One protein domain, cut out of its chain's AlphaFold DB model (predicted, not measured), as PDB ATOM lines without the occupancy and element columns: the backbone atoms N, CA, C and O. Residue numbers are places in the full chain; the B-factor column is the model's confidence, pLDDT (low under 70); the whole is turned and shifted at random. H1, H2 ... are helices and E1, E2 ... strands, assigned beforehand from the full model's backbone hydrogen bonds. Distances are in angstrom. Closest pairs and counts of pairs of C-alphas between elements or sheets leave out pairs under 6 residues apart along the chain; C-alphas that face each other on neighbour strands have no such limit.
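AT A GLANCE: This is residues 11 to 227 of the 253 residues of an uncharacterized protein of Adhaeribacter pallidiroseus (UniProt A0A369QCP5). Two twisted sheets lie face to face as a sandwich, their strands running nearly in line, and two helices, H1 and H3, cover the outer face of the larger sheet, E1 E7 E6 E3 E4, while a third, H2, packs on H3 and only grazes that sheet. H3 runs slantwise over its middle, H2 folds back beside H3 as a helical hairpin, and H1 covers the edge strand E4. The printed part has 217 residues, with three named helices and nine named strands that follow along the chain in the order E1 E2 E3 E4 E5 E6 H1 H2 H3 E7 E8 E9; the larger sheet is mixed, while E5 E2 E9 E8 is all antiparallel. The class is mixed, helices and strands; the whole is compact, with a radius of gyration of the C-alphas of 18.7 A, yet elongated, spanning 63 by 38 by 28 A.

IN THESE COORDINATES: Start in the larger sheet at C-alpha 11, (146.038, 135.495, 194.116), where E1, residues 11 to 15, begins. Beside it find E7, residues 188 to 195, then E6, residues 115 to 124, 28.5 A long, E3, residues 60 to 70, 32.7 A, and E4, residues 76 to 87, 29.0 A. In the other sheet look for E5, residues 97 to 103, E2, residues 33 to 45, 35.0 A, E9, residues 216 to 226, 33.8 A, and E8, residues 205 to 212; E9 ends at C-alpha 226, (160.499, 154.132, 210.104). The helices are H1, residues 131 to 139, H2, residues 142 to 156, and H3, residues 161 to 179, 26.4 A long from C-alpha 161 at (145.646, 134.318, 202.390).

HOW THE PARTS SIT: In the twisted larger sheet E1 and E7 are parallel, with N 12 and O 191 2.9 A apart; E7 and E6 are antiparallel, with N 117 and O 192 at 2.8 A. In the hairpin E3 and E4, N 64 and O 82 are 2.8 A apart. In the other sheet look at N 39 and O 221 of E2 and E9, 2.8 A. The two sheets form a sandwich, two sheets face to face, their best planes 16 degrees apart. H3 is on the larger sheet at a height of 9.2 A, over E7, E6 and E3; its Leu 168 and Leu 118 of E6 have C-alphas 6.7 A apart, the closest of the two. H2 only grazes this sheet with residues 148 to 156. H2 and H3 touch at a shallow tilt of 20 degrees, opposite ways, closest at the C-alphas of Leu 151 and Leu 167, 6.1 A. H1 is on the same face as H3, two layers of helices and sheet. In H1, H2 and H3 every O i to N i+4 pair is within hydrogen-bond range.

THE WHOLE: The C-alphas of Gly 54 and Thr 108 are the two farthest apart, 63.5 A. The printed part has no cut. The links E1 to E2, E2 to E3 and E5 to E6 are long. Residues 17 to 31 and 198 to 204 have pLDDT under 70.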
ATOM      1  N   VAL A  11     145.946 135.411 192.653       95.00
ATOM      2  CA  VAL A  11     146.038 135.495 194.116       95.00
ATOM      3  C   VAL A  11     147.496 135.305 194.496       95.00
ATOM      4  O   VAL A  11     148.063 134.239 194.265       95.00
ATOM      5  N   GLU A  12     148.105 136.351 195.041       93.94
ATOM      6  CA  GLU A  12     149.533 136.395 195.331       93.94
ATOM      7  C   GLU A  12     149.788 136.878 196.759       93.94
ATOM      8  O   GLU A  12     149.040 137.681 197.327       93.94
ATOM      9  N   GLN A  13     150.876 136.378 197.335       91.94
ATOM     10  CA  GLN A  13     151.368 136.762 198.646       91.94
ATOM     11  C   GLN A  13     152.797 137.275 198.500       91.94
ATOM     12  O   GLN A  13     153.637 136.640 197.865       91.94
ATOM     13  N   PHE A  14     153.057 138.427 199.101       89.56
ATOM     14  CA  PHE A  14     154.386 138.968 199.300       89.56
ATOM     15  C   PHE A  14     154.633 139.036 200.805       89.56
ATOM     16  O   PHE A  14     154.084 139.903 201.490       89.56
ATOM     17  N   ALA A  15     155.419 138.087 201.303       85.50
ATOM     18  CA  ALA A  15     155.839 138.040 202.692       85.50
ATOM     19  C   ALA A  15     157.097 138.898 202.878       85.50
ATOM     20  O   ALA A  15     158.037 138.815 202.085       85.50
ATOM     21  N   PHE A  16     157.114 139.718 203.925       77.00
ATOM     22  CA  PHE A  16     158.268 140.534 204.315       77.00
ATOM     23  C   PHE A  16     159.255 139.786 205.231       77.00
ATOM     24  O   PHE A  16     160.041 140.427 205.928       77.00
ATOM     25  N   GLU A  17     159.232 138.447 205.216       68.50
ATOM     26  CA  GLU A  17     160.159 137.592 205.967       68.50
ATOM     27  C   GLU A  17     161.621 138.006 205.732       68.50
ATOM     28  O   GLU A  17     162.063 138.153 204.588       68.50
ATOM     29  N   GLY A  18     162.370 138.182 206.821       54.41
ATOM     30  CA  GLY A  18     163.822 138.280 206.776       54.41
ATOM     31  C   GLY A  18     164.449 136.892 206.802       54.41
ATOM     32  O   GLY A  18     164.054 136.044 207.605       54.41
ATOM     33  N   ALA A  19     165.448 136.638 205.963       48.12
ATOM     34  CA  ALA A  19     166.317 135.492 206.181       48.12
ATOM     35  C   ALA A  19     167.259 135.828 207.349       48.12
ATOM     36  O   ALA A  19     167.965 136.835 207.321       48.12
ATOM     37  N   GLU A  20     167.306 134.971 208.381       48.84
ATOM     38  CA  GLU A  20     168.140 135.163 209.589       48.84
ATOM     39  C   GLU A  20     169.606 135.535 209.281       48.84
ATOM     40  O   GLU A  20     170.265 136.184 210.091       48.84
ATOM     41  N   ASN A  21     170.106 135.170 208.095       49.97
ATOM     42  CA  ASN A  21     171.491 135.358 207.664       49.97
ATOM     43  C   ASN A  21     171.740 136.590 206.768       49.97
ATOM     44  O   ASN A  21     172.875 136.779 206.331       49.97
ATOM     45  N   SER A  22     170.731 137.417 206.470       49.44
ATOM     46  CA  SER A  22     170.860 138.574 205.563       49.44
ATOM     47  C   SER A  22     170.448 139.915 206.157       49.44
ATOM     48  O   SER A  22     170.328 140.874 205.399       49.44
ATOM     49  N   LYS A  23     170.317 140.028 207.487       47.44
ATOM     50  CA  LYS A  23     170.034 141.313 208.143       47.44
ATOM     51  C   LYS A  23     171.141 142.333 207.829       47.44
ATOM     52  O   LYS A  23     172.266 142.179 208.317       47.44
ATOM     53  N   PRO A  24     170.867 143.397 207.056       48.28
ATOM     54  CA  PRO A  24     171.807 144.493 206.876       48.28
ATOM     55  C   PRO A  24     172.046 145.167 208.231       48.28
ATOM     56  O   PRO A  24     171.104 145.438 208.982       48.28
ATOM     57  N   ALA A  25     173.309 145.439 208.564       43.97
ATOM     58  CA  ALA A  25     173.655 146.131 209.800       43.97
ATOM     59  C   ALA A  25     172.921 147.485 209.872       43.97
ATOM     60  O   ALA A  25     173.065 148.317 208.979       43.97
ATOM     61  N   GLY A  26     172.128 147.694 210.929       48.00
ATOM     62  CA  GLY A  26     171.359 148.925 211.146       48.00
ATOM     63  C   GLY A  26     169.851 148.820 210.898       48.00
ATOM     64  O   GLY A  26     169.146 149.789 211.170       48.00
ATOM     65  N   ILE A  27     169.326 147.671 210.452       49.72
ATOM     66  CA  ILE A  27     167.874 147.454 210.429       49.72
ATOM     67  C   ILE A  27     167.397 147.106 211.838       49.72
ATOM     68  O   ILE A  27     167.502 145.971 212.302       49.72
ATOM     69  N   ALA A  28     166.921 148.133 212.539       50.47
ATOM     70  CA  ALA A  28     166.251 147.978 213.814       50.47
ATOM     71  C   ALA A  28     164.891 147.297 213.596       50.47
ATOM     72  O   ALA A  28     164.235 147.494 212.576       50.47
ATOM     73  N   THR A  29     164.518 146.465 214.558       55.31
ATOM     74  CA  THR A  29     163.327 145.615 214.580       55.31
ATOM     75  C   THR A  29     162.040 146.338 214.157       55.31
ATOM     76  O   THR A  29     161.928 147.565 214.209       55.31
ATOM     77  N   SER A  30     161.011 145.563 213.811       55.06
ATOM     78  CA  SER A  30     159.675 146.042 213.427       55.06
ATOM     79  C   SER A  30     158.961 146.977 214.406       55.06
ATOM     80  O   SER A  30     157.940 147.566 214.063       55.06
ATOM     81  N   GLN A  31     159.528 147.184 215.593       57.78
ATOM     82  CA  GLN A  31     159.053 148.131 216.598       57.78
ATOM     83  C   GLN A  31     159.186 149.605 216.181       57.78
ATOM     84  O   GLN A  31     158.621 150.465 216.847       57.78
ATOM     85  N   ASN A  32     159.890 149.899 215.082       70.69
ATOM     86  CA  ASN A  32     160.117 151.267 214.611       70.69
ATOM     87  C   ASN A  32     159.309 151.655 213.367       70.69
ATOM     88  O   ASN A  32     159.587 152.706 212.792       70.69
ATOM     89  N   ILE A  33     158.341 150.845 212.914       80.06
ATOM     90  CA  ILE A  33     157.475 151.262 211.801       80.06
ATOM     91  C   ILE A  33     156.592 152.416 212.270       80.06
ATOM     92  O   ILE A  33     155.745 152.254 213.146       80.06
ATOM     93  N   THR A  34     156.746 153.569 211.633       84.50
ATOM     94  CA  THR A  34     155.954 154.769 211.918       84.50
ATOM     95  C   THR A  34     154.883 155.011 210.860       84.50
ATOM     96  O   THR A  34     153.892 155.691 211.126       84.50
ATOM     97  N   GLY A  35     155.016 154.411 209.670       88.06
ATOM     98  CA  GLY A  35     154.013 154.551 208.621       88.06
ATOM     99  C   GLY A  35     154.063 153.485 207.534       88.06
ATOM    100  O   GLY A  35     155.126 152.997 207.157       88.06
ATOM    101  N   ILE A  36     152.892 153.165 206.990       90.62
ATOM    102  CA  ILE A  36     152.715 152.264 205.850       90.62
ATOM    103  C   ILE A  36     151.782 152.930 204.847       90.62
ATOM    104  O   ILE A  36     150.724 153.444 205.200       90.62
ATOM    105  N   GLU A  37     152.156 152.903 203.576       93.12
ATOM    106  CA  GLU A  37     151.334 153.396 202.478       93.12
ATOM    107  C   GLU A  37     151.255 152.335 201.388       93.12
ATOM    108  O   GLU A  37     152.286 151.838 200.944       93.12
ATOM    109  N   VAL A  38     150.049 152.020 200.916       95.38
ATOM    110  CA  VAL A  38     149.866 151.259 199.675       95.38
ATOM    111  C   VAL A  38     149.272 152.186 198.632       95.38
ATOM    112  O   VAL A  38     148.263 152.853 198.872       95.38
ATOM    113  N   ARG A  39     149.887 152.212 197.454       96.06
ATOM    114  CA  ARG A  39     149.435 152.980 196.296       96.06
ATOM    115  C   ARG A  39     149.063 152.048 195.165       96.06
ATOM    116  O   ARG A  39     149.785 151.091 194.892       96.06
ATOM    117  N   LEU A  40     147.986 152.389 194.472       96.62
ATOM    118  CA  LEU A  40     147.763 151.923 193.114       96.62
ATOM    119  C   LEU A  40     148.489 152.894 192.193       96.62
ATOM    120  O   LEU A  40     148.004 153.999 191.976       96.62
ATOM    121  N   SER A  41     149.667 152.509 191.709       93.06
ATOM    122  CA  SER A  41     150.494 153.384 190.874       93.06
ATOM    123  C   SER A  41     150.075 153.359 189.410       93.06
ATOM    124  O   SER A  41     150.311 154.330 188.698       93.06
ATOM    125  N   ARG A  42     149.459 152.263 188.946       95.94
ATOM    126  CA  ARG A  42     149.052 152.128 187.545       95.94
ATOM    127  C   ARG A  42     147.875 151.179 187.359       95.94
ATOM    128  O   ARG A  42     147.819 150.126 187.992       95.94
ATOM    129  N   ALA A  43     146.987 151.522 186.428       97.19
ATOM    130  CA  ALA A  43     146.041 150.592 185.822       97.19
ATOM    131  C   ALA A  43     146.007 150.836 184.310       97.19
ATOM    132  O   ALA A  43     145.457 151.835 183.854       97.19
ATOM    133  N   PHE A  44     146.602 149.926 183.547       98.00
ATOM    134  CA  PHE A  44     146.783 150.050 182.106       98.00
ATOM    135  C   PHE A  44     145.914 149.044 181.363       98.00
ATOM    136  O   PHE A  44     145.917 147.856 181.684       98.00
ATOM    137  N   ILE A  45     145.196 149.503 180.346       98.19
ATOM    138  CA  ILE A  45     144.367 148.662 179.487       98.19
ATOM    139  C   ILE A  45     145.139 148.363 178.213       98.19
ATOM    140  O   ILE A  45     145.328 149.236 177.377       98.19
ATOM    141  N   ILE A  46     145.564 147.111 178.054       98.12
ATOM    142  CA  ILE A  46     146.251 146.620 176.853       98.12
ATOM    143  C   ILE A  46     145.222 146.394 175.742       98.12
ATOM    144  O   ILE A  46     145.406 146.842 174.613       98.12
ATOM    145  N   ASN A  47     144.110 145.733 176.075       96.00
ATOM    146  CA  ASN A  47     143.021 145.433 175.152       96.00
ATOM    147  C   ASN A  47     141.677 145.476 175.890       96.00
ATOM    148  O   ASN A  47     141.405 144.682 176.791       96.00
ATOM    149  N   ASN A  48     140.801 146.386 175.471       94.19
ATOM    150  CA  ASN A  48     139.505 146.633 176.089       94.19
ATOM    151  C   ASN A  48     138.393 145.662 175.631       94.19
ATOM    152  O   ASN A  48     137.225 145.793 176.030       94.19
ATOM    153  N   LYS A  49     138.729 144.712 174.750       93.75
ATOM    154  CA  LYS A  49     137.857 143.675 174.175       93.75
ATOM    155  C   LYS A  49     136.631 144.217 173.435       93.75
ATOM    156  O   LYS A  49     135.574 143.584 173.438       93.75
ATOM    157  N   THR A  50     136.690 145.425 172.880       93.12
ATOM    158  CA  THR A  50     135.592 146.028 172.108       93.12
ATOM    159  C   THR A  50     135.931 145.980 170.624       93.12
ATOM    160  O   THR A  50     136.967 146.510 170.227       93.12
ATOM    161  N   PRO A  51     135.075 145.379 169.780       90.38
ATOM    162  CA  PRO A  51     135.303 145.371 168.343       90.38
ATOM    163  C   PRO A  51     135.406 146.789 167.775       90.38
ATOM    164  O   PRO A  51     134.588 147.659 168.085       90.38
ATOM    165  N   LYS A  52     136.389 146.997 166.901       90.88
ATOM    166  CA  LYS A  52     136.533 148.207 166.088       90.88
ATOM    167  C   LYS A  52     135.855 147.938 164.749       90.88
ATOM    168  O   LYS A  52     136.363 147.158 163.949       90.88
ATOM    169  N   ILE A  53     134.672 148.514 164.541       86.06
ATOM    170  CA  ILE A  53     133.858 148.293 163.337       86.06
ATOM    171  C   ILE A  53     133.575 149.654 162.705       86.06
ATOM    172  O   ILE A  53     132.894 150.476 163.309       86.06
ATOM    173  N   GLY A  54     134.063 149.901 161.487       79.25
ATOM    174  CA  GLY A  54     133.790 151.146 160.754       79.25
ATOM    175  C   GLY A  54     134.112 152.410 161.572       79.25
ATOM    176  O   GLY A  54     135.071 152.388 162.337       79.25
ATOM    177  N   PRO A  55     133.341 153.510 161.479       85.62
ATOM    178  CA  PRO A  55     133.664 154.761 162.178       85.62
ATOM    179  C   PRO A  55     133.601 154.659 163.717       85.62
ATOM    180  O   PRO A  55     133.799 155.662 164.400       85.62
ATOM    181  N   PHE A  56     133.308 153.481 164.283       87.06
ATOM    182  CA  PHE A  56     133.253 153.264 165.720       87.06
ATOM    183  C   PHE A  56     134.642 152.882 166.264       87.06
ATOM    184  O   PHE A  56     135.117 151.772 166.013       87.06
ATOM    185  N   PRO A  57     135.279 153.748 167.077       86.00
ATOM    186  CA  PRO A  57     136.667 153.587 167.536       86.00
ATOM    187  C   PRO A  57     136.889 152.430 168.529       86.00
ATOM    188  O   PRO A  57     138.008 152.224 168.990       86.00
ATOM    189  N   GLY A  58     135.841 151.671 168.871       92.12
ATOM    190  CA  GLY A  58     135.932 150.532 169.784       92.12
ATOM    191  C   GLY A  58     136.204 150.936 171.234       92.12
ATOM    192  O   GLY A  58     136.964 150.267 171.920       92.12
ATOM    193  N   PHE A  59     135.615 152.028 171.724       94.56
ATOM    194  CA  PHE A  59     135.752 152.403 173.131       94.56
ATOM    195  C   PHE A  59     134.882 151.547 174.050       94.56
ATOM    196  O   PHE A  59     133.726 151.245 173.745       94.56
ATOM    197  N   SER A  60     135.414 151.247 175.230       95.31
ATOM    198  CA  SER A  60     134.701 150.536 176.284       95.31
ATOM    199  C   SER A  60     134.311 151.460 177.442       95.31
ATOM    200  O   SER A  60     134.776 152.596 177.575       95.31
ATOM    201  N   LYS A  61     133.417 150.961 178.290       95.88
ATOM    202  CA  LYS A  61     133.097 151.552 179.588       95.88
ATOM    203  C   LYS A  61     133.600 150.579 180.632       95.88
ATOM    204  O   LYS A  61     133.257 149.400 180.550       95.88
ATOM    205  N   MET A  62     134.389 151.048 181.583       96.69
ATOM    206  CA  MET A  62     134.996 150.175 182.581       96.69
ATOM    207  C   MET A  62     134.745 150.683 183.990       96.69
ATOM    208  O   MET A  62     134.544 151.876 184.206       96.69
ATOM    209  N   TYR A  63     134.785 149.762 184.938       96.88
ATOM    210  CA  TYR A  63     134.904 150.042 186.353       96.88
ATOM    211  C   TYR A  63     136.248 149.541 186.857       96.88
ATOM    212  O   TYR A  63     136.686 148.465 186.463       96.88
ATOM    213  N   LEU A  64     136.856 150.293 187.765       97.00
ATOM    214  CA  LEU A  64     137.880 149.796 188.667       97.00
ATOM    215  C   LEU A  64     137.245 149.643 190.047       97.00
ATOM    216  O   LEU A  64     136.746 150.618 190.608       97.00
ATOM    217  N   MET A  65     137.269 148.428 190.573       96.38
ATOM    218  CA  MET A  65     136.864 148.113 191.935       96.38
ATOM    219  C   MET A  65     138.106 147.858 192.779       96.38
ATOM    220  O   MET A  65     138.984 147.097 192.369       96.38
ATOM    221  N   LEU A  66     138.158 148.491 193.946       97.00
ATOM    222  CA  LEU A  66     139.230 148.362 194.923       97.00
ATOM    223  C   LEU A  66     138.643 148.011 196.284       97.00
ATOM    224  O   LEU A  66     137.732 148.680 196.770       97.00
ATOM    225  N   ILE A  67     139.198 146.977 196.901       96.50
ATOM    226  CA  ILE A  67     138.886 146.572 198.267       96.50
ATOM    227  C   ILE A  67     140.216 146.429 198.989       96.50
ATOM    228  O   ILE A  67     141.077 145.682 198.530       96.50
ATOM    229  N   VAL A  68     140.390 147.140 200.098       96.31
ATOM    230  CA  VAL A  68     141.586 147.019 200.930       96.31
ATOM    231  C   VAL A  68     141.193 146.651 202.344       96.31
ATOM    232  O   VAL A  68     140.340 147.307 202.950       96.31
ATOM    233  N   VAL A  69     141.837 145.613 202.865       94.94
ATOM    234  CA  VAL A  69     141.645 145.136 204.230       94.94
ATOM    235  C   VAL A  69     142.960 145.019 204.980       94.94
ATOM    236  O   VAL A  69     143.997 144.741 204.383       94.94
ATOM    237  N   SER A  70     142.910 145.232 206.292       93.00
ATOM    238  CA  SER A  70     144.058 145.116 207.192       93.00
ATOM    239  C   SER A  70     143.630 144.510 208.529       93.00
ATOM    240  O   SER A  70     142.461 144.566 208.904       93.00
ATOM    241  N   ASP A  71     144.581 143.937 209.259       89.12
ATOM    242  CA  ASP A  71     144.403 143.389 210.605       89.12
ATOM    243  C   ASP A  71     144.329 144.454 211.716       89.12
ATOM    244  O   ASP A  71     144.046 144.125 212.870       89.12
ATOM    245  N   THR A  72     144.544 145.731 211.391       84.44
ATOM    246  CA  THR A  72     144.469 146.849 212.347       84.44
ATOM    247  C   THR A  72     143.294 147.779 212.056       84.44
ATOM    248  O   THR A  72     142.785 147.836 210.939       84.44
ATOM    249  N   GLY A  73     142.847 148.512 213.085       76.88
ATOM    250  CA  GLY A  73     141.730 149.456 212.987       76.88
ATOM    251  C   GLY A  73     140.423 148.814 212.504       76.88
ATOM    252  O   GLY A  73     140.042 147.723 212.944       76.88
ATOM    253  N   ASP A  74     139.728 149.510 211.602       76.00
ATOM    254  CA  ASP A  74     138.598 148.949 210.870       76.00
ATOM    255  C   ASP A  74     139.098 148.012 209.773       76.00
ATOM    256  O   ASP A  74     139.705 148.440 208.802       76.00
ATOM    257  N   ALA A  75     138.810 146.718 209.898       74.75
ATOM    258  CA  ALA A  75     139.371 145.727 208.987       74.75
ATOM    259  C   ALA A  75     139.061 145.974 207.499       74.75
ATOM    260  O   ALA A  75     139.864 145.591 206.659       74.75
ATOM    261  N   LEU A  76     137.950 146.644 207.164       83.38
ATOM    262  CA  LEU A  76     137.692 147.162 205.818       83.38
ATOM    263  C   LEU A  76     138.131 148.625 205.744       83.38
ATOM    264  O   LEU A  76     137.409 149.517 206.181       83.38
ATOM    265  N   GLN A  77     139.312 148.841 205.177       87.19
ATOM    266  CA  GLN A  77     140.023 150.119 205.197       87.19
ATOM    267  C   GLN A  77     139.667 150.991 203.999       87.19
ATOM    268  O   GLN A  77     139.553 152.209 204.105       87.19
ATOM    269  N   ASN A  78     139.466 150.358 202.845       88.00
ATOM    270  CA  ASN A  78     139.024 151.042 201.645       88.00
ATOM    271  C   ASN A  78     138.055 150.159 200.867       88.00
ATOM    272  O   ASN A  78     138.277 148.960 200.692       88.00
ATOM    273  N   LEU A  79     136.980 150.779 200.399       91.44
ATOM    274  CA  LEU A  79     136.041 150.184 199.475       91.44
ATOM    275  C   LEU A  79     135.653 151.238 198.449       91.44
ATOM    276  O   LEU A  79     134.928 152.185 198.767       91.44
ATOM    277  N   GLU A  80     136.122 151.060 197.223       93.88
ATOM    278  CA  GLU A  80     135.942 152.039 196.165       93.88
ATOM    279  C   GLU A  80     135.552 151.382 194.847       93.88
ATOM    280  O   GLU A  80     136.037 150.317 194.465       93.88
ATOM    281  N   LEU A  81     134.693 152.080 194.119       95.00
ATOM    282  CA  LEU A  81     134.335 151.782 192.749       95.00
ATOM    283  C   LEU A  81     134.515 153.066 191.938       95.00
ATOM    284  O   LEU A  81     133.999 154.109 192.319       95.00
ATOM    285  N   LYS A  82     135.226 153.011 190.813       96.06
ATOM    286  CA  LYS A  82     135.424 154.162 189.920       96.06
ATOM    287  C   LYS A  82     135.061 153.783 188.493       96.06
ATOM    288  O   LYS A  82     135.477 152.734 188.017       96.06
ATOM    289  N   GLY A  83     134.266 154.613 187.819       96.19
ATOM    290  CA  GLY A  83     133.836 154.389 186.437       96.19
ATOM    291  C   GLY A  83     134.624 155.222 185.424       96.19
ATOM    292  O   GLY A  83     134.948 156.376 185.692       96.19
ATOM    293  N   PHE A  84     134.873 154.657 184.243       97.19
ATOM    294  CA  PHE A  84     135.582 155.295 183.130       97.19
ATOM    295  C   PHE A  84     134.771 155.140 181.842       97.19
ATOM    296  O   PHE A  84     134.498 154.025 181.387       97.19
ATOM    297  N   ALA A  85     134.326 156.262 181.275       92.06
ATOM    298  CA  ALA A  85     133.551 156.294 180.042       92.06
ATOM    299  C   ALA A  85     134.486 156.661 178.889       92.06
ATOM    300  O   ALA A  85     134.962 157.788 178.856       92.06
ATOM    301  N   LYS A  86     134.673 155.747 177.927       94.25
ATOM    302  CA  LYS A  86     135.537 155.876 176.733       94.25
ATOM    303  C   LYS A  86     136.989 155.410 176.906       94.25
ATOM    304  O   LYS A  86     137.907 156.095 176.490       94.25
ATOM    305  N   VAL A  87     137.171 154.217 177.456       96.81
ATOM    306  CA  VAL A  87     138.496 153.599 177.593       96.81
ATOM    307  C   VAL A  87     138.869 152.875 176.302       96.81
ATOM    308  O   VAL A  87     138.138 151.967 175.879       96.81
ATOM    309  N   GLY A  88     139.969 153.280 175.673       96.06
ATOM    310  CA  GLY A  88     140.572 152.659 174.496       96.06
ATOM    311  C   GLY A  88     141.483 151.471 174.817       96.06
ATOM    312  O   GLY A  88     141.536 150.988 175.945       96.06
ATOM    313  N   ASP A  89     142.170 150.985 173.786       96.12
ATOM    314  CA  ASP A  89     143.300 150.065 173.943       96.12
ATOM    315  C   ASP A  89     144.586 150.873 174.140       96.12
ATOM    316  O   ASP A  89     144.719 151.961 173.576       96.12
ATOM    317  N   ASN A  90     145.557 150.300 174.846       96.62
ATOM    318  CA  ASN A  90     146.831 150.925 175.206       96.62
ATOM    319  C   ASN A  90     146.674 152.258 175.959       96.62
ATOM    320  O   ASN A  90     147.383 153.224 175.678       96.62
ATOM    321  N   GLU A  91     145.743 152.308 176.911       96.25
ATOM    322  CA  GLU A  91     145.414 153.515 177.675       96.25
ATOM    323  C   GLU A  91     145.614 153.297 179.179       96.25
ATOM    324  O   GLU A  91     145.231 152.263 179.730       96.25
ATOM    325  N   ASP A  92     146.196 154.290 179.853       96.31
ATOM    326  CA  ASP A  92     146.275 154.341 181.311       96.31
ATOM    327  C   ASP A  92     144.994 154.944 181.901       96.31
ATOM    328  O   ASP A  92     144.565 156.040 181.538       96.31
ATOM    329  N   LEU A  93     144.395 154.245 182.864       96.31
ATOM    330  CA  LEU A  93     143.306 154.797 183.656       96.31
ATOM    331  C   LEU A  93     143.877 155.817 184.660       96.31
ATOM    332  O   LEU A  93     144.879 155.533 185.320       96.31
ATOM    333  N   PRO A  94     143.230 156.978 184.869       93.94
ATOM    334  CA  PRO A  94     143.714 158.001 185.798       93.94
ATOM    335  C   PRO A  94     143.455 157.590 187.258       93.94
ATOM    336  O   PRO A  94     142.416 157.930 187.845       93.94
ATOM    337  N   VAL A  95     144.370 156.801 187.832       89.69
ATOM    338  CA  VAL A  95     144.190 156.141 189.140       89.69
ATOM    339  C   VAL A  95     145.389 156.198 190.089       89.69
ATOM    340  O   VAL A  95     145.278 155.588 191.148       89.69
ATOM    341  N   ASP A  96     146.480 156.910 189.768       90.38
ATOM    342  CA  ASP A  96     147.625 157.050 190.691       90.38
ATOM    343  C   ASP A  96     147.178 157.702 192.003       90.38
ATOM    344  O   ASP A  96     146.870 158.897 192.055       90.38
ATOM    345  N   LYS A  97     147.078 156.884 193.054       92.44
ATOM    346  CA  LYS A  97     146.647 157.320 194.382       92.44
ATOM    347  C   LYS A  97     147.051 156.336 195.470       92.44
ATOM    348  O   LYS A  97     147.202 155.130 195.250       92.44
ATOM    349  N   THR A  98     147.105 156.855 196.686       95.19
ATOM    350  CA  THR A  98     147.140 156.068 197.916       95.19
ATOM    351  C   THR A  98     145.789 155.382 198.130       95.19
ATOM    352  O   THR A  98     144.747 156.033 198.147       95.19
ATOM    353  N   ILE A  99     145.805 154.059 198.274       95.38
ATOM    354  CA  ILE A  99     144.615 153.228 198.518       95.38
ATOM    355  C   ILE A  99     144.541 152.732 199.963       95.38
ATOM    356  O   ILE A  99     143.469 152.332 200.411       95.38
ATOM    357  N   TYR A 100     145.660 152.786 200.685       95.75
ATOM    358  CA  TYR A 100     145.751 152.494 202.108       95.75
ATOM    359  C   TYR A 100     146.848 153.329 202.748       95.75
ATOM    360  O   TYR A 100     147.921 153.504 202.164       95.75
ATOM    361  N   PHE A 101     146.583 153.809 203.956       93.44
ATOM    362  CA  PHE A 101     147.538 154.567 204.738       93.44
ATOM    363  C   PHE A 101     147.370 154.234 206.217       93.44
ATOM    364  O   PHE A 101     146.270 154.316 206.757       93.44
ATOM    365  N   TRP A 102     148.475 153.897 206.864       92.12
ATOM    366  CA  TRP A 102     148.578 153.770 208.306       92.12
ATOM    367  C   TRP A 102     149.732 154.640 208.784       92.12
ATOM    368  O   TRP A 102     150.796 154.668 208.164       92.12
ATOM    369  N   LYS A 103     149.522 155.348 209.890       89.88
ATOM    370  CA  LYS A 103     150.556 156.138 210.549       89.88
ATOM    371  C   LYS A 103     150.413 155.992 212.050       89.88
ATOM    372  O   LYS A 103     149.315 156.200 212.573       89.88
ATOM    373  N   GLN A 104     151.523 155.700 212.712       87.00
ATOM    374  CA  GLN A 104     151.618 155.652 214.160       87.00
ATOM    375  C   GLN A 104     151.204 157.009 214.746       87.00
ATOM    376  O   GLN A 104     151.768 158.045 214.388       87.00
ATOM    377  N   GLN A 105     150.196 157.014 215.617       86.81
ATOM    378  CA  GLN A 105     149.780 158.204 216.369       86.81
ATOM    379  C   GLN A 105     150.370 158.181 217.779       86.81
ATOM    380  O   GLN A 105     150.702 159.223 218.339       86.81
ATOM    381  N   GLN A 106     150.504 156.985 218.349       85.69
ATOM    382  CA  GLN A 106     151.068 156.735 219.667       85.69
ATOM    383  C   GLN A 106     152.100 155.613 219.588       85.69
ATOM    384  O   GLN A 106     151.963 154.682 218.801       85.69
ATOM    385  N   VAL A 107     153.109 155.653 220.459       80.25
ATOM    386  CA  VAL A 107     154.175 154.630 220.518       80.25
ATOM    387  C   VAL A 107     153.612 153.220 220.759       80.25
ATOM    388  O   VAL A 107     154.212 152.228 220.363       80.25
ATOM    389  N   THR A 108     152.438 153.124 221.385       81.19
ATOM    390  CA  THR A 108     151.734 151.864 221.653       81.19
ATOM    391  C   THR A 108     150.916 151.339 220.474       81.19
ATOM    392  O   THR A 108     150.397 150.226 220.561       81.19
ATOM    393  N   ASP A 109     150.753 152.113 219.398       83.31
ATOM    394  CA  ASP A 109     149.987 151.668 218.238       83.31
ATOM    395  C   ASP A 109     150.718 150.520 217.550       83.31
ATOM    396  O   ASP A 109     151.884 150.629 217.168       83.31
ATOM    397  N   LYS A 110     150.002 149.414 217.358       82.81
ATOM    398  CA  LYS A 110     150.514 148.265 216.623       82.81
ATOM    399  C   LYS A 110     150.379 148.527 215.125       82.81
ATOM    400  O   LYS A 110     149.273 148.783 214.641       82.81
ATOM    401  N   SER A 111     151.486 148.415 214.400       85.81
ATOM    402  CA  SER A 111     151.487 148.434 212.941       85.81
ATOM    403  C   SER A 111     150.720 147.233 212.364       85.81
ATOM    404  O   SER A 111     150.721 146.147 212.960       85.81
ATOM    405  N   PRO A 112     150.069 147.402 211.201       88.75
ATOM    406  CA  PRO A 112     149.501 146.311 210.418       88.75
ATOM    407  C   PRO A 112     150.512 145.191 210.225       88.75
ATOM    408  O   PRO A 112     151.618 145.456 209.765       88.75
ATOM    409  N   SER A 113     150.144 143.950 210.539       86.62
ATOM    410  CA  SER A 113     150.967 142.795 210.158       86.62
ATOM    411  C   SER A 113     150.625 142.291 208.760       86.62
ATOM    412  O   SER A 113     151.467 141.668 208.112       86.62
ATOM    413  N   GLN A 114     149.415 142.598 208.281       90.12
ATOM    414  CA  GLN A 114     148.963 142.214 206.955       90.12
ATOM    415  C   GLN A 114     148.022 143.240 206.321       90.12
ATOM    416  O   GLN A 114     147.202 143.889 206.982       90.12
ATOM    417  N   ILE A 115     148.150 143.380 205.005       94.12
ATOM    418  CA  ILE A 115     147.309 144.230 204.164       94.12
ATOM    419  C   ILE A 115     146.966 143.441 202.906       94.12
ATOM    420  O   ILE A 115     147.860 142.991 202.193       94.12
ATOM    421  N   HIS A 116     145.682 143.303 202.596       96.38
ATOM    422  CA  HIS A 116     145.220 142.587 201.409       96.38
ATOM    423  C   HIS A 116     144.452 143.540 200.507       96.38
ATOM    424  O   HIS A 116     143.555 144.256 200.954       96.38
ATOM    425  N   VAL A 117     144.812 143.541 199.230       97.56
ATOM    426  CA  VAL A 117     144.242 144.417 198.211       97.56
ATOM    427  C   VAL A 117     143.609 143.551 197.139       97.56
ATOM    428  O   VAL A 117     144.314 142.797 196.477       97.56
ATOM    429  N   LEU A 118     142.301 143.689 196.930       97.50
ATOM    430  CA  LEU A 118     141.634 143.228 195.716       97.50
ATOM    431  C   LEU A 118     141.483 144.414 194.768       97.50
ATOM    432  O   LEU A 118     140.852 145.414 195.109       97.50
ATOM    433  N   ALA A 119     142.018 144.271 193.562       97.31
ATOM    434  CA  ALA A 119     141.822 145.193 192.456       97.31
ATOM    435  C   ALA A 119     141.215 144.445 191.265       97.31
ATOM    436  O   ALA A 119     141.733 143.417 190.831       97.31
ATOM    437  N   SER A 120     140.101 144.950 190.737       97.31
ATOM    438  CA  SER A 120     139.413 144.326 189.606       97.31
ATOM    439  C   SER A 120     138.960 145.361 188.585       97.31
ATOM    440  O   SER A 120     138.314 146.352 188.932       97.31
ATOM    441  N   ILE A 121     139.296 145.121 187.318       97.00
ATOM    442  CA  ILE A 121     138.852 145.921 186.179       97.00
ATOM    443  C   ILE A 121     137.694 145.184 185.513       97.00
ATOM    444  O   ILE A 121     137.852 144.082 184.986       97.00
ATOM    445  N   LEU A 122     136.523 145.809 185.506       95.75
ATOM    446  CA  LEU A 122     135.284 145.233 185.001       95.75
ATOM    447  C   LEU A 122     134.808 146.017 183.788       95.75
ATOM    448  O   LEU A 122     134.617 147.230 183.861       95.75
ATOM    449  N   LYS A 123     134.532 145.337 182.680       94.94
ATOM    450  CA  LYS A 123     133.892 145.974 181.530       94.94
ATOM    451  C   LYS A 123     132.382 146.061 181.742       94.94
ATOM    452  O   LYS A 123     131.732 145.094 182.125       94.94
ATOM    453  N   SER A 124     131.800 147.225 181.482       93.94
ATOM    454  CA  SER A 124     130.354 147.431 181.484       93.94
ATOM    455  C   SER A 124     129.771 147.155 180.097       93.94
ATOM    456  O   SER A 124     130.248 147.702 179.101       93.94
ATOM    457  N   LYS A 125     128.677 146.384 180.029       90.56
ATOM    458  CA  LYS A 125     127.911 146.157 178.787       90.56
ATOM    459  C   LYS A 125     126.953 147.312 178.472       90.56
ATOM    460  O   LYS A 125     126.319 147.325 177.422       90.56
ATOM    461  N   GLN A 126     126.798 148.271 179.386       90.50
ATOM    462  CA  GLN A 126     125.858 149.390 179.275       90.50
ATOM    463  C   GLN A 126     126.486 150.700 179.765       90.50
ATOM    464  O   GLN A 126     127.670 150.756 180.097       90.50
ATOM    465  N   ASN A 127     125.698 151.779 179.786       91.38
ATOM    466  CA  ASN A 127     126.097 153.030 180.430       91.38
ATOM    467  C   ASN A 127     126.546 152.790 181.872       91.38
ATOM    468  O   ASN A 127     126.034 151.898 182.552       91.38
ATOM    469  N   LEU A 128     127.523 153.584 182.306       93.81
ATOM    470  CA  LEU A 128     127.966 153.547 183.688       93.81
ATOM    471  C   LEU A 128     126.796 153.966 184.580       93.81
ATOM    472  O   LEU A 128     126.147 154.983 184.346       93.81
ATOM    473  N   ARG A 129     126.528 153.142 185.582       92.62
ATOM    474  CA  ARG A 129     125.664 153.435 186.716       92.62
ATOM    475  C   ARG A 129     126.281 154.530 187.564       92.62
ATOM    476  O   ARG A 129     127.503 154.686 187.602       92.62
ATOM    477  N   ASP A 130     125.401 155.199 188.293       92.69
ATOM    478  CA  ASP A 130     125.776 156.062 189.396       92.69
ATOM    479  C   ASP A 130     126.522 155.241 190.456       92.69
ATOM    480  O   ASP A 130     125.953 154.385 191.136       92.69
ATOM    481  N   VAL A 131     127.823 155.494 190.550       93.12
ATOM    482  CA  VAL A 131     128.726 154.834 191.489       93.12
ATOM    483  C   VAL A 131     128.304 155.100 192.931       93.12
ATOM    484  O   VAL A 131     128.346 154.176 193.737       93.12
ATOM    485  N   ALA A 132     127.872 156.320 193.265       92.62
ATOM    486  CA  ALA A 132     127.482 156.663 194.629       92.62
ATOM    487  C   ALA A 132     126.245 155.868 195.051       92.62
ATOM    488  O   ALA A 132     126.206 155.313 196.151       92.62
ATOM    489  N   LYS A 133     125.280 155.728 194.138       94.31
ATOM    490  CA  LYS A 133     124.113 154.874 194.358       94.31
ATOM    491  C   LYS A 133     124.505 153.406 194.529       94.31
ATOM    492  O   LYS A 133     124.102 152.800 195.512       94.31
ATOM    493  N   VAL A 134     125.323 152.849 193.629       94.06
ATOM    494  CA  VAL A 134     125.781 151.447 193.728       94.06
ATOM    495  C   VAL A 134     126.486 151.195 195.062       94.06
ATOM    496  O   VAL A 134     126.190 150.215 195.735       94.06
ATOM    497  N   MET A 135     127.378 152.096 195.474       94.12
ATOM    498  CA  MET A 135     128.080 152.012 196.756       94.12
ATOM    499  C   MET A 135     127.122 152.071 197.953       94.12
ATOM    500  O   MET A 135     127.318 151.343 198.924       94.12
ATOM    501  N   SER A 136     126.101 152.929 197.896       94.75
ATOM    502  CA  SER A 136     125.065 153.023 198.930       94.75
ATOM    503  C   SER A 136     124.244 151.737 199.013       94.75
ATOM    504  O   SER A 136     124.058 151.195 200.099       94.75
ATOM    505  N   ASP A 137     123.792 151.222 197.870       95.00
ATOM    506  CA  ASP A 137     122.987 150.004 197.794       95.00
ATOM    507  C   ASP A 137     123.776 148.788 198.317       95.00
ATOM    508  O   ASP A 137     123.245 148.017 199.110       95.00
ATOM    509  N   VAL A 138     125.065 148.673 197.969       94.12
ATOM    510  CA  VAL A 138     125.960 147.633 198.506       94.12
ATOM    511  C   VAL A 138     126.096 147.735 200.023       94.12
ATOM    512  O   VAL A 138     125.956 146.734 200.716       94.12
ATOM    513  N   LYS A 139     126.365 148.932 200.563       92.19
ATOM    514  CA  LYS A 139     126.576 149.118 202.009       92.19
ATOM    515  C   LYS A 139     125.334 148.805 202.844       92.19
ATOM    516  O   LYS A 139     125.472 148.427 204.002       92.19
ATOM    517  N   ASN A 140     124.148 148.961 202.259       95.06
ATOM    518  CA  ASN A 140     122.872 148.657 202.903       95.06
ATOM    519  C   ASN A 140     122.425 147.197 202.697       95.06
ATOM    520  O   ASN A 140     121.380 146.805 203.217       95.06
ATOM    521  N   ASP A 141     123.177 146.393 201.940       95.94
ATOM    522  CA  ASP A 141     122.842 144.994 201.693       95.94
ATOM    523  C   ASP A 141     123.227 144.113 202.908       95.94
ATOM    524  O   ASP A 141     124.377 144.149 203.365       95.94
ATOM    525  N   PRO A 142     122.302 143.295 203.452       95.69
ATOM    526  CA  PRO A 142     122.599 142.417 204.586       95.69
ATOM    527  C   PRO A 142     123.703 141.385 204.310       95.69
ATOM    528  O   PRO A 142     124.447 141.017 205.218       95.69
ATOM    529  N   GLU A 143     123.825 140.920 203.064       94.94
ATOM    530  CA  GLU A 143     124.871 139.988 202.633       94.94
ATOM    531  C   GLU A 143     126.242 140.661 202.708       94.94
ATOM    532  O   GLU A 143     127.184 140.079 203.244       94.94
ATOM    533  N   PHE A 144     126.341 141.919 202.264       94.62
ATOM    534  CA  PHE A 144     127.564 142.708 202.399       94.62
ATOM    535  C   PHE A 144     127.975 142.850 203.867       94.62
ATOM    536  O   PHE A 144     129.121 142.561 204.212       94.62
ATOM    537  N   ALA A 145     127.043 143.247 204.739       93.31
ATOM    538  CA  ALA A 145     127.317 143.404 206.166       93.31
ATOM    539  C   ALA A 145     127.813 142.093 206.804       93.31
ATOM    540  O   ALA A 145     128.787 142.102 207.559       93.31
ATOM    541  N   SER A 146     127.191 140.966 206.448       95.00
ATOM    542  CA  SER A 146     127.579 139.629 206.909       95.00
ATOM    543  C   SER A 146     128.990 139.239 206.451       95.00
ATOM    544  O   SER A 146     129.839 138.896 207.276       95.00
ATOM    545  N   VAL A 147     129.287 139.358 205.151       93.81
ATOM    546  CA  VAL A 147     130.605 138.997 204.600       93.81
ATOM    547  C   VAL A 147     131.703 139.890 205.170       93.81
ATOM    548  O   VAL A 147     132.764 139.391 205.539       93.81
ATOM    549  N   VAL A 148     131.455 141.199 205.284       92.69
ATOM    550  CA  VAL A 148     132.418 142.129 205.884       92.69
ATOM    551  C   VAL A 148     132.670 141.773 207.344       92.69
ATOM    552  O   VAL A 148     133.829 141.776 207.744       92.69
ATOM    553  N   SER A 149     131.641 141.423 208.125       92.06
ATOM    554  CA  SER A 149     131.813 140.992 209.519       92.06
ATOM    555  C   SER A 149     132.734 139.775 209.624       92.06
ATOM    556  O   SER A 149     133.724 139.821 210.351       92.06
ATOM    557  N   THR A 150     132.478 138.735 208.826       92.88
ATOM    558  CA  THR A 150     133.325 137.533 208.767       92.88
ATOM    559  C   THR A 150     134.753 137.874 208.341       92.88
ATOM    560  O   THR A 150     135.718 137.408 208.942       92.88
ATOM    561  N   LEU A 151     134.914 138.744 207.341       91.38
ATOM    562  CA  LEU A 151     136.221 139.219 206.889       91.38
ATOM    563  C   LEU A 151     136.981 139.952 208.001       91.38
ATOM    564  O   LEU A 151     138.183 139.727 208.147       91.38
ATOM    565  N   LYS A 152     136.294 140.765 208.820       89.19
ATOM    566  CA  LYS A 152     136.908 141.442 209.975       89.19
ATOM    567  C   LYS A 152     137.448 140.444 210.997       89.19
ATOM    568  O   LYS A 152     138.516 140.675 211.557       89.19
ATOM    569  N   GLU A 153     136.724 139.364 211.261       89.69
ATOM    570  CA  GLU A 153     137.153 138.331 212.211       89.69
ATOM    571  C   GLU A 153     138.340 137.531 211.667       89.69
ATOM    572  O   GLU A 153     139.345 137.350 212.353       89.69
ATOM    573  N   VAL A 154     138.263 137.113 210.406       91.00
ATOM    574  CA  VAL A 154     139.282 136.288 209.743       91.00
ATOM    575  C   VAL A 154     140.614 137.034 209.615       91.00
ATOM    576  O   VAL A 154     141.664 136.493 209.971       91.00
ATOM    577  N   VAL A 155     140.597 138.306 209.197       89.06
ATOM    578  CA  VAL A 155     141.834 139.097 209.063       89.06
ATOM    579  C   VAL A 155     142.472 139.427 210.420       89.06
ATOM    580  O   VAL A 155     143.690 139.532 210.515       89.06
ATOM    581  N   LYS A 156     141.695 139.537 211.503       85.75
ATOM    582  CA  LYS A 156     142.252 139.763 212.851       85.75
ATOM    583  C   LYS A 156     142.939 138.529 213.429       85.75
ATOM    584  O   LYS A 156     143.853 138.664 214.236       85.75
ATOM    585  N   ASN A 157     142.525 137.340 213.001       84.44
ATOM    586  CA  ASN A 157     143.020 136.066 213.516       84.44
ATOM    587  C   ASN A 157     144.170 135.474 212.678       84.44
ATOM    588  O   ASN A 157     144.376 134.265 212.721       84.44
ATOM    589  N   ALA A 158     144.893 136.297 211.901       71.88
ATOM    590  CA  ALA A 158     146.025 135.868 211.065       71.88
ATOM    591  C   ALA A 158     145.705 134.647 210.173       71.88
ATOM    592  O   ALA A 158     146.480 133.697 210.067       71.88
ATOM    593  N   SER A 159     144.515 134.647 209.566       78.94
ATOM    594  CA  SER A 159     144.053 133.543 208.720       78.94
ATOM    595  C   SER A 159     144.823 133.442 207.401       78.94
ATOM    596  O   SER A 159     145.428 134.404 206.934       78.94
ATOM    597  N   ALA A 160     144.763 132.271 206.763       86.56
ATOM    598  CA  ALA A 160     145.442 132.025 205.495       86.56
ATOM    599  C   ALA A 160     144.970 132.987 204.387       86.56
ATOM    600  O   ALA A 160     143.773 133.252 204.241       86.56
ATOM    601  N   VAL A 161     145.906 133.422 203.535       88.31
ATOM    602  CA  VAL A 161     145.646 134.318 202.390       88.31
ATOM    603  C   VAL A 161     144.506 133.814 201.499       88.31
ATOM    604  O   VAL A 161     143.716 134.612 201.000       88.31
ATOM    605  N   THR A 162     144.372 132.498 201.326       90.00
ATOM    606  CA  THR A 162     143.300 131.885 200.530       90.00
ATOM    607  C   THR A 162     141.910 132.161 201.103       90.00
ATOM    608  O   THR A 162     141.018 132.552 200.356       90.00
ATOM    609  N   GLN A 163     141.736 132.047 202.423       91.50
ATOM    610  CA  GLN A 163     140.462 132.324 203.096       91.50
ATOM    611  C   GLN A 163     140.093 133.808 202.997       91.50
ATOM    612  O   GLN A 163     138.948 134.153 202.708       91.50
ATOM    613  N   ILE A 164     141.079 134.691 203.183       92.56
ATOM    614  CA  ILE A 164     140.892 136.139 203.043       92.56
ATOM    615  C   ILE A 164     140.515 136.490 201.597       92.56
ATOM    616  O   ILE A 164     139.584 137.260 201.371       92.56
ATOM    617  N   SER A 165     141.177 135.876 200.615       93.50
ATOM    618  CA  SER A 165     140.890 136.080 199.191       93.50
ATOM    619  C   SER A 165     139.475 135.631 198.818       93.50
ATOM    620  O   SER A 165     138.775 136.354 198.116       93.50
ATOM    621  N   ASP A 166     139.013 134.487 199.326       93.75
ATOM    622  CA  ASP A 166     137.648 133.998 199.090       93.75
ATOM    623  C   ASP A 166     136.576 134.940 199.667       93.75
ATOM    624  O   ASP A 166     135.539 135.180 199.038       93.75
ATOM    625  N   LEU A 167     136.843 135.544 200.827       94.25
ATOM    626  CA  LEU A 167     135.967 136.563 201.407       94.25
ATOM    627  C   LEU A 167     136.007 137.868 200.608       94.25
ATOM    628  O   LEU A 167     134.953 138.446 200.349       94.25
ATOM    629  N   LEU A 168     137.180 138.303 200.137       94.88
ATOM    630  CA  LEU A 168     137.293 139.453 199.233       94.88
ATOM    631  C   LEU A 168     136.511 139.224 197.932       94.88
ATOM    632  O   LEU A 168     135.790 140.118 197.489       94.88
ATOM    633  N   PHE A 169     136.573 138.019 197.356       95.31
ATOM    634  CA  PHE A 169     135.751 137.650 196.202       95.31
ATOM    635  C   PHE A 169     134.258 137.653 196.524       95.31
ATOM    636  O   PHE A 169     133.467 138.079 195.685       95.31
ATOM    637  N   SER A 170     133.866 137.244 197.732       94.00
ATOM    638  CA  SER A 170     132.473 137.310 198.186       94.00
ATOM    639  C   SER A 170     131.979 138.758 198.277       94.00
ATOM    640  O   SER A 170     130.932 139.076 197.717       94.00
ATOM    641  N   VAL A 171     132.766 139.668 198.872       93.31
ATOM    642  CA  VAL A 171     132.444 141.110 198.903       93.31
ATOM    643  C   VAL A 171     132.289 141.650 197.480       93.31
ATOM    644  O   VAL A 171     131.310 142.318 197.150       93.31
ATOM    645  N   ALA A 172     133.241 141.322 196.613       93.38
ATOM    646  CA  ALA A 172     133.254 141.747 195.225       93.38
ATOM    647  C   ALA A 172     132.075 141.148 194.412       93.38
ATOM    648  O   ALA A 172     131.536 141.788 193.505       93.38
ATOM    649  N   GLY A 173     131.606 139.950 194.769       92.44
ATOM    650  CA  GLY A 173     130.397 139.331 194.223       92.44
ATOM    651  C   GLY A 173     129.133 140.138 194.530       92.44
ATOM    652  O   GLY A 173     128.312 140.352 193.630       92.44
ATOM    653  N   VAL A 174     129.020 140.683 195.749       92.31
ATOM    654  CA  VAL A 174     127.920 141.593 196.113       92.31
ATOM    655  C   VAL A 174     127.951 142.853 195.243       92.31
ATOM    656  O   VAL A 174     126.920 143.260 194.714       92.31
ATOM    657  N   PHE A 175     129.126 143.425 194.965       90.62
ATOM    658  CA  PHE A 175     129.246 144.517 193.986       90.62
ATOM    659  C   PHE A 175     128.729 144.127 192.601       90.62
ATOM    660  O   PHE A 175     127.994 144.889 191.971       90.62
ATOM    661  N   GLY A 176     129.083 142.930 192.130       89.56
ATOM    662  CA  GLY A 176     128.623 142.398 190.849       89.56
ATOM    663  C   GLY A 176     127.096 142.344 190.723       89.56
ATOM    664  O   GLY A 176     126.559 142.673 189.660       89.56
ATOM    665  N   LYS A 177     126.395 141.996 191.813       90.50
ATOM    666  CA  LYS A 177     124.923 141.985 191.901       90.50
ATOM    667  C   LYS A 177     124.326 143.368 191.618       90.50
ATOM    668  O   LYS A 177     123.408 143.466 190.804       90.50
ATOM    669  N   PHE A 178     124.865 144.422 192.232       91.25
ATOM    670  CA  PHE A 178     124.352 145.793 192.089       91.25
ATOM    671  C   PHE A 178     124.826 146.504 190.825       91.25
ATOM    672  O   PHE A 178     124.084 147.299 190.248       91.25
ATOM    673  N   LEU A 179     126.039 146.204 190.360       89.44
ATOM    674  CA  LEU A 179     126.532 146.727 189.094       89.44
ATOM    675  C   LEU A 179     125.622 146.283 187.950       89.44
ATOM    676  O   LEU A 179     125.188 147.127 187.166       89.44
ATOM    677  N   GLY A 180     125.309 144.983 187.874       83.12
ATOM    678  CA  GLY A 180     124.482 144.408 186.813       83.12
ATOM    679  C   GLY A 180     125.056 144.641 185.405       83.12
ATOM    680  O   GLY A 180     125.878 145.518 185.174       83.12
ATOM    681  N   LYS A 181     124.652 143.836 184.411       84.81
ATOM    682  CA  LYS A 181     125.073 143.954 182.985       84.81
ATOM    683  C   LYS A 181     126.537 144.418 182.801       84.81
ATOM    684  O   LYS A 181     126.817 145.336 182.028       84.81
ATOM    685  N   VAL A 182     127.441 143.846 183.579       85.94
ATOM    686  CA  VAL A 182     128.882 143.886 183.346       85.94
ATOM    687  C   VAL A 182     129.249 142.629 182.565       85.94
ATOM    688  O   VAL A 182     128.426 141.711 182.417       85.94
ATOM    689  N   ASP A 183     130.446 142.609 182.000       85.44
ATOM    690  CA  ASP A 183     131.048 141.362 181.560       85.44
ATOM    691  C   ASP A 183     131.115 140.407 182.750       85.44
ATOM    692  O   ASP A 183     131.403 140.784 183.881       85.44
ATOM    693  N   ASP A 184     130.721 139.176 182.471       84.12
ATOM    694  CA  ASP A 184     130.717 138.046 183.388       84.12
ATOM    695  C   ASP A 184     132.138 137.709 183.835       84.12
ATOM    696  O   ASP A 184     132.329 137.322 184.984       84.12
ATOM    697  N   LYS A 185     133.121 137.955 182.962       89.12
ATOM    698  CA  LYS A 185     134.544 137.857 183.262       89.12
ATOM    699  C   LYS A 185     135.173 139.250 183.376       89.12
ATOM    700  O   LYS A 185     135.039 140.045 182.437       89.12
ATOM    701  N   PRO A 186     135.876 139.553 184.479       93.12
ATOM    702  CA  PRO A 186     136.726 140.733 184.582       93.12
ATOM    703  C   PRO A 186     137.765 140.798 183.454       93.12
ATOM    704  O   PRO A 186     138.180 139.780 182.905       93.12
ATOM    705  N   ILE A 187     138.221 142.007 183.128       95.12
ATOM    706  CA  ILE A 187     139.393 142.208 182.264       95.12
ATOM    707  C   ILE A 187     140.651 141.703 182.983       95.12
ATOM    708  O   ILE A 187     141.507 141.061 182.376       95.12
ATOM    709  N   LEU A 188     140.740 141.983 184.283       96.81
ATOM    710  CA  LEU A 188     141.789 141.527 185.186       96.81
ATOM    711  C   LEU A 188     141.256 141.605 186.620       96.81
ATOM    712  O   LEU A 188     140.668 142.619 186.996       96.81
ATOM    713  N   THR A 189     141.503 140.566 187.413       97.44
ATOM    714  CA  THR A 189     141.323 140.584 188.869       97.44
ATOM    715  C   THR A 189     142.620 140.142 189.521       97.44
ATOM    716  O   THR A 189     143.202 139.127 189.134       97.44
ATOM    717  N   TRP A 190     143.059 140.892 190.523       97.75
ATOM    718  CA  TRP A 190     144.264 140.608 191.282       97.75
ATOM    719  C   TRP A 190     144.015 140.828 192.768       97.75
ATOM    720  O   TRP A 190     143.532 141.886 193.176       97.75
ATOM    721  N   VAL A 191     144.337 139.813 193.564       97.38
ATOM    722  CA  VAL A 191     144.433 139.887 195.015       97.38
ATOM    723  C   VAL A 191     145.907 139.826 195.389       97.38
ATOM    724  O   VAL A 191     146.551 138.795 195.205       97.38
ATOM    725  N   GLN A 192     146.425 140.925 195.929       97.12
ATOM    726  CA  GLN A 192     147.773 141.004 196.478       97.12
ATOM    727  C   GLN A 192     147.693 141.080 197.997       97.12
ATOM    728  O   GLN A 192     147.111 142.012 198.549       97.12
ATOM    729  N   SER A 193     148.317 140.118 198.668       95.12
ATOM    730  CA  SER A 193     148.481 140.121 200.121       95.12
ATOM    731  C   SER A 193     149.905 140.510 200.482       95.12
ATOM    732  O   SER A 193     150.852 139.886 200.015       95.12
ATOM    733  N   PHE A 194     150.060 141.542 201.295       92.38
ATOM    734  CA  PHE A 194     151.306 141.899 201.958       92.38
ATOM    735  C   PHE A 194     151.234 141.325 203.371       92.38
ATOM    736  O   PHE A 194     150.341 141.712 204.121       92.38
ATOM    737  N   THR A 195     152.107 140.379 203.712       88.75
ATOM    738  CA  THR A 195     152.114 139.704 205.024       88.75
ATOM    739  C   THR A 195     153.453 139.881 205.711       88.75
ATOM    740  O   THR A 195     154.430 140.300 205.090       88.75
ATOM    741  N   ASP A 196     153.499 139.564 207.002       80.06
ATOM    742  CA  ASP A 196     154.728 139.611 207.800       80.06
ATOM    743  C   ASP A 196     155.338 141.016 207.835       80.06
ATOM    744  O   ASP A 196     156.533 141.198 208.050       80.06
ATOM    745  N   ILE A 197     154.482 142.040 207.697       78.81
ATOM    746  CA  ILE A 197     154.862 143.456 207.720       78.81
ATOM    747  C   ILE A 197     155.358 143.879 209.111       78.81
ATOM    748  O   ILE A 197     155.750 145.015 209.277       78.81
ATOM    749  N   ASN A 198     155.380 142.987 210.104       68.12
ATOM    750  CA  ASN A 198     155.973 143.209 211.426       68.12
ATOM    751  C   ASN A 198     157.137 142.240 211.729       68.12
ATOM    752  O   ASN A 198     157.535 142.120 212.889       68.12
ATOM    753  N   GLY A 199     157.655 141.511 210.737       55.19
ATOM    754  CA  GLY A 199     158.819 140.633 210.887       55.19
ATOM    755  C   GLY A 199     160.147 141.397 210.936       55.19
ATOM    756  O   GLY A 199     160.193 142.608 210.735       55.19
ATOM    757  N   ASP A 200     161.245 140.693 211.209       53.50
ATOM    758  CA  ASP A 200     162.588 141.230 210.978       53.50
ATOM    759  C   ASP A 200     162.740 141.557 209.481       53.50
ATOM    760  O   ASP A 200     162.831 140.647 208.663       53.50
ATOM    761  N   PHE A 201     162.697 142.837 209.099       58.19
ATOM    762  CA  PHE A 201     162.674 143.212 207.682       58.19
ATOM    763  C   PHE A 201     164.027 143.039 207.009       58.19
ATOM    764  O   PHE A 201     165.014 143.631 207.435       58.19
ATOM    765  N   ASP A 202     164.018 142.409 205.838       49.31
ATOM    766  CA  ASP A 202     165.102 142.547 204.860       49.31
ATOM    767  C   ASP A 202     164.834 143.685 203.845       49.31
ATOM    768  O   ASP A 202     165.706 144.027 203.045       49.31
ATOM    769  N   LYS A 203     163.630 144.292 203.846       57.38
ATOM    770  CA  LYS A 203     163.202 145.312 202.862       57.38
ATOM    771  C   LYS A 203     162.345 146.424 203.476       57.38
ATOM    772  O   LYS A 203     161.120 146.342 203.499       57.38
ATOM    773  N   LEU A 204     162.991 147.502 203.912       62.59
ATOM    774  CA  LEU A 204     162.339 148.782 204.213       62.59
ATOM    775  C   LEU A 204     162.322 149.688 202.964       62.59
ATOM    776  O   LEU A 204     163.163 149.540 202.077       62.59
ATOM    777  N   GLY A 205     161.394 150.650 202.890       71.75
ATOM    778  CA  GLY A 205     161.245 151.550 201.737       71.75
ATOM    779  C   GLY A 205     160.147 151.124 200.752       71.75
ATOM    780  O   GLY A 205     159.140 150.544 201.153       71.75
ATOM    781  N   LYS A 206     160.297 151.483 199.467       83.94
ATOM    782  CA  LYS A 206     159.283 151.258 198.420       83.94
ATOM    783  C   LYS A 206     159.491 149.910 197.724       83.94
ATOM    784  O   LYS A 206     160.457 149.739 196.988       83.94
ATOM    785  N   THR A 207     158.520 149.014 197.854       88.31
ATOM    786  CA  THR A 207     158.418 147.781 197.061       88.31
ATOM    787  C   THR A 207     157.307 147.945 196.034       88.31
ATOM    788  O   THR A 207     156.182 148.282 196.394       88.31
ATOM    789  N   THR A 208     157.612 147.725 194.753       91.00
ATOM    790  CA  THR A 208     156.625 147.783 193.659       91.00
ATOM    791  C   THR A 208     156.398 146.382 193.111       91.00
ATOM    792  O   THR A 208     157.360 145.671 192.829       91.00
ATOM    793  N   ILE A 209     155.134 145.994 192.970       93.81
ATOM    794  CA  ILE A 209     154.698 144.708 192.429       93.81
ATOM    795  C   ILE A 209     153.704 145.008 191.314       93.81
ATOM    796  O   ILE A 209     152.809 145.832 191.484       93.81
ATOM    797  N   GLY A 210     153.876 144.351 190.174       95.69
ATOM    798  CA  GLY A 210     153.000 144.508 189.023       95.69
ATOM    799  C   GLY A 210     152.441 143.170 188.577       95.69
ATOM    800  O   GLY A 210     153.147 142.157 188.591       95.69
ATOM    801  N   ARG A 211     151.187 143.171 188.131       96.81
ATOM    802  CA  ARG A 211     150.532 142.006 187.541       96.81
ATOM    803  C   ARG A 211     149.902 142.370 186.208       96.81
ATOM    804  O   ARG A 211     149.272 143.414 186.076       96.81
ATOM    805  N   LYS A 212     150.048 141.490 185.215       97.00
ATOM    806  CA  LYS A 212     149.483 141.678 183.874       97.00
ATOM    807  C   LYS A 212     148.936 140.384 183.282       97.00
ATOM    808  O   LYS A 212     149.431 139.300 183.589       97.00
ATOM    809  N   ASN A 213     147.961 140.527 182.393       96.38
ATOM    810  CA  ASN A 213     147.532 139.510 181.433       96.38
ATOM    811  C   ASN A 213     147.510 140.129 180.020       96.38
ATOM    812  O   ASN A 213     148.054 141.212 179.811       96.38
ATOM    813  N   ASP A 214     146.876 139.466 179.056       96.44
ATOM    814  CA  ASP A 214     146.788 139.959 177.672       96.44
ATOM    815  C   ASP A 214     145.887 141.198 177.504       96.44
ATOM    816  O   ASP A 214     145.864 141.815 176.437       96.44
ATOM    817  N   PHE A 215     145.120 141.569 178.532       97.00
ATOM    818  CA  PHE A 215     144.083 142.597 178.448       97.00
ATOM    819  C   PHE A 215     144.367 143.825 179.313       97.00
ATOM    820  O   PHE A 215     143.999 144.933 178.924       97.00
ATOM    821  N   ALA A 216     145.028 143.668 180.458       97.69
ATOM    822  CA  ALA A 216     145.365 144.771 181.348       97.69
ATOM    823  C   ALA A 216     146.591 144.482 182.225       97.69
ATOM    824  O   ALA A 216     147.015 143.336 182.393       97.69
ATOM    825  N   ALA A 217     147.123 145.548 182.817       97.81
ATOM    826  CA  ALA A 217     148.157 145.518 183.840       97.81
ATOM    827  C   ALA A 217     147.781 146.420 185.027       97.81
ATOM    828  O   ALA A 217     147.186 147.483 184.847       97.81
ATOM    829  N   LEU A 218     148.136 145.994 186.234       97.81
ATOM    830  CA  LEU A 218     147.968 146.727 187.486       97.81
ATOM    831  C   LEU A 218     149.301 146.749 188.224       97.81
ATOM    832  O   LEU A 218     149.921 145.699 188.375       97.81
ATOM    833  N   ASP A 219     149.687 147.914 188.736       97.12
ATOM    834  CA  ASP A 219     150.885 148.065 189.561       97.12
ATOM    835  C   ASP A 219     150.504 148.607 190.940       97.12
ATOM    836  O   ASP A 219     149.839 149.642 191.062       97.12
ATOM    837  N   LEU A 220     150.949 147.908 191.980       96.81
ATOM    838  CA  LEU A 220     150.849 148.324 193.372       96.81
ATOM    839  C   LEU A 220     152.238 148.657 193.904       96.81
ATOM    840  O   LEU A 220     153.221 147.982 193.601       96.81
ATOM    841  N   SER A 221     152.320 149.658 194.773       93.44
ATOM    842  CA  SER A 221     153.523 149.884 195.570       93.44
ATOM    843  C   SER A 221     153.185 149.996 197.042       93.44
ATOM    844  O   SER A 221     152.291 150.761 197.395       93.44
ATOM    845  N   ILE A 222     153.932 149.289 197.882       91.94
ATOM    846  CA  ILE A 222     153.896 149.432 199.335       91.94
ATOM    847  C   ILE A 222     155.154 150.166 199.793       91.94
ATOM    848  O   ILE A 222     156.262 149.873 199.345       91.94
ATOM    849  N   ILE A 223     154.968 151.159 200.652       89.75
ATOM    850  CA  ILE A 223     156.027 151.982 201.224       89.75
ATOM    851  C   ILE A 223     155.958 151.805 202.734       89.75
ATOM    852  O   ILE A 223     154.955 152.173 203.344       89.75
ATOM    853  N   ILE A 224     157.018 151.255 203.322       86.38
ATOM    854  CA  ILE A 224     157.161 151.098 204.774       86.38
ATOM    855  C   ILE A 224     158.182 152.126 205.264       86.38
ATOM    856  O   ILE A 224     159.301 152.196 204.745       86.38
ATOM    857  N   ARG A 225     157.774 152.943 206.238       83.31
ATOM    858  CA  ARG A 225     158.562 154.026 206.836       83.31
ATOM    859  C   ARG A 225     158.858 153.716 208.299       83.31
ATOM    860  O   ARG A 225     157.995 153.218 209.019       83.31
ATOM    861  N   ASP A 226     160.065 154.066 208.713       79.25
ATOM    862  CA  ASP A 226     160.499 154.132 210.104       79.25
ATOM    863  C   ASP A 226     160.818 155.582 210.494       79.25
ATOM    864  O   ASP A 226     160.793 156.486 209.653       79.25
ATOM    865  N   THR A 227     161.167 155.803 211.762       73.81
ATOM    866  CA  THR A 227     161.501 157.137 212.284       73.81
ATOM    867  C   THR A 227     162.572 157.844 211.449       73.81
ATOM    868  O   THR A 227     162.464 159.042 211.201       73.81
TER     869      THR A 227